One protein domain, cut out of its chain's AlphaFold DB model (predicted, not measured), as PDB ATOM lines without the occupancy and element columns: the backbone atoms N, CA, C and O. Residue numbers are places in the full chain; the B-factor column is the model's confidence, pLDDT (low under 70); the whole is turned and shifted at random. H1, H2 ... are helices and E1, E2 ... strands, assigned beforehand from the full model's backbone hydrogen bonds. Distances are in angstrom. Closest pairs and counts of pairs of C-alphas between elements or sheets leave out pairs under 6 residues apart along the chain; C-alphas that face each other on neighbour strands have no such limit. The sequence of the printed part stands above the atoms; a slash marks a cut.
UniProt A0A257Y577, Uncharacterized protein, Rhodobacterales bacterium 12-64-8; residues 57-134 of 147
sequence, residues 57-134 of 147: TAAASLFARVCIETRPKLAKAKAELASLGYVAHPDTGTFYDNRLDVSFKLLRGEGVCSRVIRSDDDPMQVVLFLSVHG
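AT A GLANCE: This is residues 57 to 134 of the 147 residues of an uncharacterized protein of Rhodobacterales bacterium 12-64-8 (UniProt A0A257Y577). A small sheet of three strands has two helices, H1 and H2, packed over one face, with no named helix over the other. The third helix, H3, sits off to one side beyond the edge strand E3, and residues 120 to 125, of which 123 to 125 belong to H3, stick out. The printed part has 78 residues, with three named helices and three named strands in the order H1, H2, E1, E2, E3, H3, of mixed class, helices and strands. The sheet runs E1, E2, E3 and is antiparallel throughout. The whole is compact, with a radius of gyration of the C-alphas of 12.2 A and spans of 30 by 27 by 22 A.

IN THESE COORDINATES: H1, residues 57 to 68, begins with C-alpha 57 at (291.670, 370.234, 397.389) and is 15.1 A long from first to last C-alpha. H2, residues 74 to 83, measures 14.2 A. E1, residues 94 to 96, measures 6.4 A. E2, residues 103 to 106, measures 10.0 A, and E3, residues 113 to 116, measures 9.7 A, with C-alpha 113 at (303.074, 378.691, 387.540). H3, residues 123 to 133, is 16.7 A long and ends with C-alpha 133 at (294.525, 385.093, 392.668).

HOW THE PARTS SIT: H1 and H2 form a helical hairpin; they touch, H1 with residues 66 to 67 alone, and the closest C-alphas, those of Val 66 and Ala 77, are 5.3 A apart. They run opposite ways at a steep tilt of 45 degrees. Both are on the sheet, on one face, which gives two layers, helices on one face of a sheet. The closest C-alphas of H1 and E3, those of Cys 67 and Cys 113, are 5.9 A apart. H2 has a height over the sheet of 9.6 A and runs along the strands, at 22 degrees to E2 on the local plane. It lies over E2 with 5 of its C-alphas and only just over E1, with 3. The strands form a meander, each the antiparallel neighbour of the one before. In the hairpin of E1 and E2, N 95 and O 104 are within hydrogen-bond range at 2.8 A. In the hairpin of E2 and E3, N 114 and O 105 are within range at 3.1 A. Residues 87 to 88 pair antiparallel with residues 95 to 96 of E1. H3 is only just not on the sheet, with 4 pairs of C-alphas within 10 A, and is apart from H1, H2, E1 and E2. In H1 and H2 every O i to N i+4 pair is within hydrogen-bond range; in H3, 6 of 7 are.

THE WHOLE: The two C-alphas farthest apart, those of Pro 90 and Val 132, are 31.8 A from each other. The printed part has no cut; the link from H1 to H2 is tight, the others are short, and no link is long. The mean pLDDT of the printed part is 77.4; residues 109 to 112 and 114 to 134 are under 70, and H3 has a mean of 51.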
ATOM      1  N   THR A  57     291.038 369.724 396.162       85.81
ATOM      2  CA  THR A  57     291.670 370.234 397.389       85.81
ATOM      3  C   THR A  57     293.158 369.881 397.489       85.81
ATOM      4  O   THR A  57     293.971 370.766 397.752       85.81
ATOM      5  N   ALA A  58     293.540 368.618 397.256       89.62
ATOM      6  CA  ALA A  58     294.949 368.193 397.273       89.62
ATOM      7  C   ALA A  58     295.741 368.839 396.130       89.62
ATOM      8  O   ALA A  58     296.910 369.203 396.239       89.62
ATOM      9  N   ALA A  59     295.052 369.033 395.019       86.12
ATOM     10  CA  ALA A  59     295.547 369.715 393.863       86.12
ATOM     11  C   ALA A  59     295.854 371.198 394.234       86.12
ATOM     12  O   ALA A  59     296.968 371.686 394.015       86.12
ATOM     13  N   ALA A  60     294.907 371.914 394.845       85.38
ATOM     14  CA  ALA A  60     295.105 373.302 395.263       85.38
ATOM     15  C   ALA A  60     296.241 373.455 396.291       85.38
ATOM     16  O   ALA A  60     297.032 374.396 396.187       85.38
ATOM     17  N   SER A  61     296.371 372.521 397.241       90.25
ATOM     18  CA  SER A  61     297.454 372.555 398.231       90.25
ATOM     19  C   SER A  61     298.829 372.313 397.603       90.25
ATOM     20  O   SER A  61     299.773 373.033 397.930       90.25
ATOM     21  N   LEU A  62     298.946 371.392 396.637       90.44
ATOM     22  CA  LEU A  62     300.178 371.218 395.859       90.44
ATOM     23  C   LEU A  62     300.550 372.487 395.092       90.44
ATOM     24  O   LEU A  62     301.712 372.886 395.091       90.44
ATOM     25  N   PHE A  63     299.575 373.152 394.469       87.75
ATOM     26  CA  PHE A  63     299.833 374.414 393.781       87.75
ATOM     27  C   PHE A  63     300.305 375.506 394.745       87.75
ATOM     28  O   PHE A  63     301.285 376.188 394.452       87.75
ATOM     29  N   ALA A  64     299.660 375.658 395.903       89.00
ATOM     30  CA  ALA A  64     300.086 376.626 396.909       89.00
ATOM     31  C   ALA A  64     301.532 376.358 397.364       89.00
ATOM     32  O   ALA A  64     302.372 377.256 397.312       89.00
ATOM     33  N   ARG A  65     301.853 375.103 397.683       90.06
ATOM     34  CA  ARG A  65     303.195 374.688 398.103       90.06
ATOM     35  C   ARG A  65     304.252 374.934 397.027       90.06
ATOM     36  O   ARG A  65     305.277 375.554 397.281       90.06
ATOM     37  N   VAL A  66     304.006 374.490 395.797       89.75
ATOM     38  CA  VAL A  66     305.008 374.607 394.727       89.75
ATOM     39  C   VAL A  66     305.124 376.040 394.224       89.75
ATOM     40  O   VAL A  66     306.226 376.481 393.914       89.75
ATOM     41  N   CYS A  67     304.019 376.777 394.127       86.31
ATOM     42  CA  CYS A  67     303.967 378.016 393.354       86.31
ATOM     43  C   CYS A  67     303.713 379.270 394.182       86.31
ATOM     44  O   CYS A  67     304.153 380.338 393.770       86.31
ATOM     45  N   ILE A  68     303.038 379.189 395.327       87.62
ATOM     46  CA  ILE A  68     302.862 380.351 396.208       87.62
ATOM     47  C   ILE A  68     304.063 380.454 397.151       87.62
ATOM     48  O   ILE A  68     304.699 381.504 397.208       87.62
ATOM     49  N   GLU A  69     304.443 379.361 397.815       89.69
ATOM     50  CA  GLU A  69     305.508 379.384 398.831       89.69
ATOM     51  C   GLU A  69     306.911 379.591 398.245       89.69
ATOM     52  O   GLU A  69     307.794 380.150 398.897       89.69
ATOM     53  N   THR A  70     307.144 379.176 396.997       87.31
ATOM     54  CA  THR A  70     308.469 379.305 396.365       87.31
ATOM     55  C   THR A  70     308.677 380.639 395.644       87.31
ATOM     56  O   THR A  70     309.803 380.955 395.230       87.31
ATOM     57  N   ARG A  71     307.630 381.464 395.502       83.38
ATOM     58  CA  ARG A  71     307.760 382.789 394.887       83.38
ATOM     59  C   ARG A  71     308.624 383.722 395.746       83.38
ATOM     60  O   ARG A  71     308.639 383.619 396.967       83.38
ATOM     61  N   PRO A  72     309.384 384.641 395.115       79.00
ATOM     62  CA  PRO A  72     309.487 384.890 393.670       79.00
ATOM     63  C   PRO A  72     310.502 383.983 392.943       79.00
ATOM     64  O   PRO A  72     310.701 384.112 391.737       79.00
ATOM     65  N   LYS A  73     311.191 383.083 393.655       78.62
ATOM     66  CA  LYS A  73     312.332 382.327 393.123       78.62
ATOM     67  C   LYS A  73     311.890 380.961 392.589       78.62
ATOM     68  O   LYS A  73     312.016 379.954 393.279       78.62
ATOM     69  N   LEU A  74     311.519 380.901 391.308       75.06
ATOM     70  CA  LEU A  74     311.140 379.647 390.629       75.06
ATOM     71  C   LEU A  74     312.221 378.548 390.638       75.06
ATOM     72  O   LEU A  74     311.913 377.379 390.422       75.06
ATOM     73  N   ALA A  75     313.481 378.886 390.924       82.50
ATOM     74  CA  ALA A  75     314.522 377.883 391.149       82.50
ATOM     75  C   ALA A  75     314.161 376.920 392.299       82.50
ATOM     76  O   ALA A  75     314.452 375.730 392.209       82.50
ATOM     77  N   LYS A  76     313.482 377.418 393.344       87.94
ATOM     78  CA  LYS A  76     312.977 376.585 394.442       87.94
ATOM     79  C   LYS A  76     311.790 375.726 394.006       87.94
ATOM     80  O   LYS A  76     311.748 374.567 394.387       87.94
ATOM     81  N   ALA A  77     310.901 376.247 393.155       89.44
ATOM     82  CA  ALA A  77     309.782 375.476 392.597       89.44
ATOM     83  C   ALA A  77     310.266 374.228 391.850       89.44
ATOM     84  O   ALA A  77     309.735 373.142 392.045       89.44
ATOM     85  N   LYS A  78     311.322 374.363 391.036       90.00
ATOM     86  CA  LYS A  78     311.915 373.222 390.325       90.00
ATOM     87  C   LYS A  78     312.491 372.174 391.283       90.00
ATOM     88  O   LYS A  78     312.327 370.985 391.038       90.00
ATOM     89  N   ALA A  79     313.175 372.611 392.342       91.94
ATOM     90  CA  ALA A  79     313.722 371.701 393.347       91.94
ATOM     91  C   ALA A  79     312.612 370.990 394.139       91.94
ATOM     92  O   ALA A  79     312.733 369.799 394.400       91.94
ATOM     93  N   GLU A  80     311.527 371.698 394.459       92.94
ATOM     94  CA  GLU A  80     310.359 371.131 395.140       92.94
ATOM     95  C   GLU A  80     309.632 370.111 394.259       92.94
ATOM     96  O   GLU A  80     309.309 369.020 394.702       92.94
ATOM     97  N   LEU A  81     309.430 370.413 392.975       92.75
ATOM     98  CA  LEU A  81     308.846 369.451 392.036       92.75
ATOM     99  C   LEU A  81     309.720 368.200 391.903       92.75
ATOM    100  O   LEU A  81     309.211 367.085 391.960       92.75
ATOM    101  N   ALA A  82     311.040 368.369 391.805       92.88
ATOM    102  CA  ALA A  82     311.963 367.240 391.758       92.88
ATOM    103  C   ALA A  82     311.945 366.407 393.055       92.88
ATOM    104  O   ALA A  82     312.020 365.183 392.984       92.88
ATOM    105  N   SER A  83     311.817 367.036 394.232       94.12
ATOM    106  CA  SER A  83     311.730 366.319 395.515       94.12
ATOM    107  C   SER A  83     310.416 365.549 395.672       94.12
ATOM    108  O   SER A  83     310.386 364.522 396.348       94.12
ATOM    109  N   LEU A  84     309.356 366.006 395.002       92.31
ATOM    110  CA  LEU A  84     308.071 365.316 394.892       92.31
ATOM    111  C   LEU A  84     308.065 364.209 393.820       92.31
ATOM    112  O   LEU A  84     307.057 363.528 393.676       92.31
ATOM    113  N   GLY A  85     309.167 364.007 393.089       93.31
ATOM    114  CA  GLY A  85     309.284 362.965 392.062       93.31
ATOM    115  C   GLY A  85     308.795 363.379 390.674       93.31
ATOM    116  O   GLY A  85     308.691 362.529 389.792       93.31
ATOM    117  N   TYR A  86     308.527 364.668 390.450       93.81
ATOM    118  CA  TYR A  86     308.135 365.152 389.132       93.81
ATOM    119  C   TYR A  86     309.328 365.171 388.183       93.81
ATOM    120  O   TYR A  86     310.423 365.636 388.524       93.81
ATOM    121  N   VAL A  87     309.081 364.763 386.942       93.50
ATOM    122  CA  VAL A  87     310.078 364.741 385.875       93.50
ATOM    123  C   VAL A  87     309.751 365.824 384.857       93.50
ATOM    124  O   VAL A  87     308.616 365.966 384.408       93.50
ATOM    125  N   ALA A  88     310.756 366.622 384.498       92.00
ATOM    126  CA  ALA A  88     310.609 367.628 383.456       92.00
ATOM    127  C   ALA A  88     310.640 366.967 382.076       92.00
ATOM    128  O   ALA A  88     311.618 366.307 381.725       92.00
ATOM    129  N   HIS A  89     309.618 367.221 381.269       88.19
ATOM    130  CA  HIS A  89     309.603 366.857 379.864       88.19
ATOM    131  C   HIS A  89     310.639 367.699 379.102       88.19
ATOM    132  O   HIS A  89     310.613 368.933 379.214       88.19
ATOM    133  N   PRO A  90     311.541 367.075 378.320       85.12
ATOM    134  CA  PRO A  90     312.666 367.768 377.691       85.12
ATOM    135  C   PRO A  90     312.216 368.852 376.706       85.12
ATOM    136  O   PRO A  90     312.794 369.937 376.695       85.12
ATOM    137  N   ASP A  91     311.154 368.587 375.942       83.25
ATOM    138  CA  ASP A  91     310.701 369.499 374.884       83.25
ATOM    139  C   ASP A  91     309.814 370.647 375.386       83.25
ATOM    140  O   ASP A  91     309.977 371.795 374.977       83.25
ATOM    141  N   THR A  92     308.867 370.366 376.288       82.31
ATOM    142  CA  THR A  92     307.867 371.356 376.729       82.31
ATOM    143  C   THR A  92     308.270 372.099 378.002       82.31
ATOM    144  O   THR A  92     307.716 373.164 378.297       82.31
ATOM    145  N   GLY A  93     309.213 371.546 378.777       85.62
ATOM    146  CA  GLY A  93     309.579 372.039 380.104       85.62
ATOM    147  C   GLY A  93     308.479 371.866 381.158       85.62
ATOM    148  O   GLY A  93     308.584 372.438 382.245       85.62
ATOM    149  N   THR A  94     307.425 371.111 380.839       89.19
ATOM    150  CA  THR A  94     306.351 370.749 381.764       89.19
ATOM    151  C   THR A  94     306.832 369.641 382.694       89.19
ATOM    152  O   THR A  94     307.479 368.696 382.259       89.19
ATOM    153  N   PHE A  95     306.525 369.759 383.977       91.81
ATOM    154  CA  PHE A  95     306.809 368.749 384.986       91.81
ATOM    155  C   PHE A  95     305.597 367.837 385.135       91.81
ATOM    156  O   PHE A  95     304.506 368.333 385.426       91.81
ATOM    157  N   TYR A  96     305.804 366.537 384.962       92.44
ATOM    158  CA  TYR A  96     304.778 365.510 385.112       92.44
ATOM    159  C   TYR A  96     305.066 364.639 386.328       92.44
ATOM    160  O   TYR A  96     306.226 364.366 386.642       92.44
ATOM    161  N   ASP A  97     303.999 364.218 386.994       92.12
ATOM    162  CA  ASP A  97     304.025 363.133 387.964       92.12
ATOM    163  C   ASP A  97     303.646 361.840 387.232       92.12
ATOM    164  O   ASP A  97     302.609 361.781 386.576       92.12
ATOM    165  N   ASN A  98     304.479 360.801 387.324       90.69
ATOM    166  CA  ASN A  98     304.230 359.538 386.613       90.69
ATOM    167  C   ASN A  98     303.047 358.743 387.198       90.69
ATOM    168  O   ASN A  98     302.654 357.720 386.641       90.69
ATOM    169  N   ARG A  99     302.507 359.166 388.347       91.94
ATOM    170  CA  ARG A  99     301.388 358.514 389.033       91.94
ATOM    171  C   ARG A  99     300.129 359.355 388.957       91.94
ATOM    172  O   ARG A  99     299.077 358.827 388.608       91.94
ATOM    173  N   LEU A 100     300.248 360.648 389.239       91.81
ATOM    174  CA  LEU A 100     299.126 361.578 389.304       91.81
ATOM    175  C   LEU A 100     298.856 362.235 387.944       91.81
ATOM    176  O   LEU A 100     299.778 362.681 387.262       91.81
ATOM    177  N   ASP A 101     297.582 362.392 387.589       89.38
ATOM    178  CA  ASP A 101     297.165 363.167 386.413       89.38
ATOM    179  C   ASP A 101     297.213 364.676 386.719       89.38
ATOM    180  O   ASP A 101     296.204 365.366 386.882       89.38
ATOM    181  N   VAL A 102     298.426 365.185 386.930       87.94
ATOM    182  CA  VAL A 102     298.693 366.595 387.201       87.94
ATOM    183  C   VAL A 102     300.014 366.999 386.570       87.94
ATOM    184  O   VAL A 102     300.999 366.260 386.583       87.94
ATOM    185  N   SER A 103     300.050 368.214 386.029       89.38
ATOM    186  CA  SER A 103     301.278 368.771 385.479       89.38
ATOM    187  C   SER A 103     301.477 370.240 385.839       89.38
ATOM    188  O   SER A 103     300.527 371.008 386.045       89.38
ATOM    189  N   PHE A 104     302.748 370.626 385.938       89.25
ATOM    190  CA  PHE A 104     303.169 371.978 386.284       89.25
ATOM    191  C   PHE A 104     304.034 372.556 385.176       89.25
ATOM    192  O   PHE A 104     305.071 371.994 384.824       89.25
ATOM    193  N   LYS A 105     303.662 373.732 384.669       87.62
ATOM    194  CA  LYS A 105     304.510 374.487 383.748       87.62
ATOM    195  C   LYS A 105     305.017 375.745 384.439       87.62
ATOM    196  O   LYS A 105     304.242 376.599 384.871       87.62
ATOM    197  N   LEU A 106     306.340 375.837 384.562       85.56
ATOM    198  CA  LEU A 106     307.020 376.985 385.156       85.56
ATOM    199  C   LEU A 106     307.366 377.987 384.050       85.56
ATOM    200  O   LEU A 106     308.265 377.736 383.246       85.56
ATOM    201  N   LEU A 107     306.684 379.132 384.005       80.81
ATOM    202  CA  LEU A 107     306.978 380.178 383.025       80.81
ATOM    203  C   LEU A 107     308.130 381.062 383.522       80.81
ATOM    204  O   LEU A 107     308.090 381.625 384.619       80.81
ATOM    205  N   ARG A 108     309.186 381.191 382.709       70.06
ATOM    206  CA  ARG A 108     310.305 382.103 382.994       70.06
ATOM    207  C   ARG A 108     309.836 383.558 382.875       70.06
ATOM    208  O   ARG A 108     309.138 383.895 381.932       70.06
ATOM    209  N   GLY A 109     310.277 384.418 383.795       64.12
ATOM    210  CA  GLY A 109     310.080 385.874 383.722       64.12
ATOM    211  C   GLY A 109     309.190 386.437 384.829       64.12
ATOM    212  O   GLY A 109     309.642 387.299 385.572       64.12
ATOM    213  N   GLU A 110     307.978 385.906 385.004       58.09
ATOM    214  CA  GLU A 110     306.974 386.517 385.901       58.09
ATOM    215  C   GLU A 110     306.646 385.699 387.162       58.09
ATOM    216  O   GLU A 110     305.848 386.107 388.011       58.09
ATOM    217  N   GLY A 111     307.283 384.538 387.342       58.69
ATOM    218  CA  GLY A 111     306.960 383.668 388.474       58.69
ATOM    219  C   GLY A 111     305.585 383.011 388.337       58.69
ATOM    220  O   GLY A 111     304.980 382.657 389.347       58.69
ATOM    221  N   VAL A 112     305.074 382.898 387.108       60.41
ATOM    222  CA  VAL A 112     303.764 382.314 386.826       60.41
ATOM    223  C   VAL A 112     303.932 380.805 386.712       60.41
ATOM    224  O   VAL A 112     304.530 380.291 385.765       60.41
ATOM    225  N   CYS A 113     303.420 380.091 387.708       70.25
ATOM    226  CA  CYS A 113     303.074 378.691 387.540       70.25
ATOM    227  C   CYS A 113     301.696 378.617 386.896       70.25
ATOM    228  O   CYS A 113     300.723 379.078 387.494       70.25
ATOM    229  N   SER A 114     301.594 377.988 385.731       66.81
ATOM    230  CA  SER A 114     300.300 377.528 385.238       66.81
ATOM    231  C   SER A 114     300.113 376.073 385.648       66.81
ATOM    232  O   SER A 114     300.967 375.218 385.388       66.81
ATOM    233  N   ARG A 115     298.988 375.811 386.302       66.94
ATOM    234  CA  ARG A 115     298.514 374.474 386.630       66.94
ATOM    235  C   ARG A 115     297.652 373.968 385.482       66.94
ATOM    236  O   ARG A 115     296.776 374.700 385.033       66.94
ATOM    237  N   VAL A 116     297.864 372.726 385.064       59.97
ATOM    238  CA  VAL A 116     296.923 372.024 384.185       59.97
ATOM    239  C   VAL A 116     296.097 371.090 385.061       59.97
ATOM    240  O   VAL A 116     296.653 370.319 385.844       59.97
ATOM    241  N   ILE A 117     294.781 371.257 385.001       59.25
ATOM    242  CA  ILE A 117     293.790 370.449 385.713       59.25
ATOM    243  C   ILE A 117     293.256 369.395 384.732       59.25
ATOM    244  O   ILE A 117     293.254 369.646 383.525       59.25
ATOM    245  N   ARG A 118     292.871 368.220 385.245       58.47
ATOM    246  CA  ARG A 118     292.376 367.084 384.456       58.47
ATOM    247  C   ARG A 118     291.190 367.484 383.580       58.47
ATOM    248  O   ARG A 118     290.400 368.348 383.950       58.47
ATOM    249  N   SER A 119     291.019 366.781 382.464       54.59
ATOM    250  CA  SER A 119     289.872 366.951 381.560       54.59
ATOM    251  C   SER A 119     288.512 366.616 382.189       54.59
ATOM    252  O   SER A 119     287.494 367.009 381.626       54.59
ATOM    253  N   ASP A 120     288.487 365.926 383.334       62.81
ATOM    254  CA  ASP A 120     287.251 365.550 384.036       62.81
ATOM    255  C   ASP A 120     286.753 366.631 385.016       62.81
ATOM    256  O   ASP A 120     285.642 366.527 385.540       62.81
ATOM    257  N   ASP A 121     287.560 367.657 385.302       61.69
ATOM    258  CA  ASP A 121     287.146 368.751 386.178       61.69
ATOM    259  C   ASP A 121     286.232 369.723 385.425       61.69
ATOM    260  O   ASP A 121     286.539 370.171 384.317       61.69
ATOM    261  N   ASP A 122     285.113 370.089 386.056       57.34
ATOM    262  CA  ASP A 122     284.192 371.080 385.509       57.34
ATOM    263  C   ASP A 122     284.962 372.397 385.264       57.34
ATOM    264  O   ASP A 122     285.489 372.991 386.220       57.34
ATOM    265  N   PRO A 123     285.062 372.875 384.007       57.22
ATOM    266  CA  PRO A 123     285.880 374.034 383.654       57.22
ATOM    267  C   PRO A 123     285.479 375.292 384.438       57.22
ATOM    268  O   PRO A 123     286.310 376.180 384.655       57.22
ATOM    269  N   MET A 124     284.242 375.350 384.947       54.53
ATOM    270  CA  MET A 124     283.772 376.430 385.812       54.53
ATOM    271  C   MET A 124     284.509 376.508 387.158       54.53
ATOM    272  O   MET A 124     284.714 377.611 387.671       54.53
ATOM    273  N   GLN A 125     284.958 375.386 387.731       54.91
ATOM    274  CA  GLN A 125     285.706 375.399 388.999       54.91
ATOM    275  C   GLN A 125     287.159 375.848 388.818       54.91
ATOM    276  O   GLN A 125     287.728 376.507 389.694       54.91
ATOM    277  N   VAL A 126     287.746 375.551 387.656       51.88
ATOM    278  CA  VAL A 126     289.119 375.938 387.308       51.88
ATOM    279  C   VAL A 126     289.236 377.456 387.133       51.88
ATOM    280  O   VAL A 126     290.186 378.073 387.625       51.88
ATOM    281  N   VAL A 127     288.237 378.076 386.496       52.00
ATOM    282  CA  VAL A 127     288.193 379.530 386.273       52.00
ATOM    283  C   VAL A 127     288.039 380.294 387.588       52.00
ATOM    284  O   VAL A 127     288.746 381.281 387.798       52.00
ATOM    285  N   LEU A 128     287.204 379.816 388.520       52.19
ATOM    286  CA  LEU A 128     287.013 380.494 389.808       52.19
ATOM    287  C   LEU A 128     288.314 380.577 390.624       52.19
ATOM    288  O   LEU A 128     288.613 381.619 391.212       52.19
ATOM    289  N   PHE A 129     289.123 379.513 390.627       48.41
ATOM    290  CA  PHE A 129     290.392 379.492 391.361       48.41
ATOM    291  C   PHE A 129     291.464 380.397 390.739       48.41
ATOM    292  O   PHE A 129     292.234 381.029 391.469       48.41
ATOM    293  N   LEU A 130     291.490 380.513 389.408       51.00
ATOM    294  CA  LEU A 130     292.397 381.423 388.703       51.00
ATOM    295  C   LEU A 130     291.987 382.896 388.877       51.00
ATOM    296  O   LEU A 130     292.855 383.762 388.994       51.00
ATOM    297  N   SER A 131     290.687 383.194 388.982       45.03
ATOM    298  CA  SER A 131     290.191 384.566 389.160       45.03
ATOM    299  C   SER A 131     290.446 385.146 390.556       45.03
ATOM    300  O   SER A 131     290.657 386.352 390.676       45.03
ATOM    301  N   VAL A 132     290.489 384.325 391.612       48.19
ATOM    302  CA  VAL A 132     290.677 384.831 392.989       48.19
ATOM    303  C   VAL A 132     292.128 385.247 393.276       48.19
ATOM    304  O   VAL A 132     292.358 386.139 394.089       48.19
ATOM    305  N   HIS A 133     293.110 384.690 392.560       46.38
ATOM    306  CA  HIS A 133     294.525 385.093 392.668       46.38
ATOM    307  C   HIS A 133     295.032 385.914 391.467       46.38
ATOM    308  O   HIS A 133     296.176 386.368 391.459       46.38
ATOM    309  N   GLY A 134     294.173 386.156 390.473       40.12
ATOM    310  CA  GLY A 134     294.477 386.851 389.224       40.12
ATOM    311  C   GLY A 134     294.221 388.359 389.239       40.12
ATOM    312  O   GLY A 134     293.811 388.904 388.219       40.12
TER     313      GLY A 134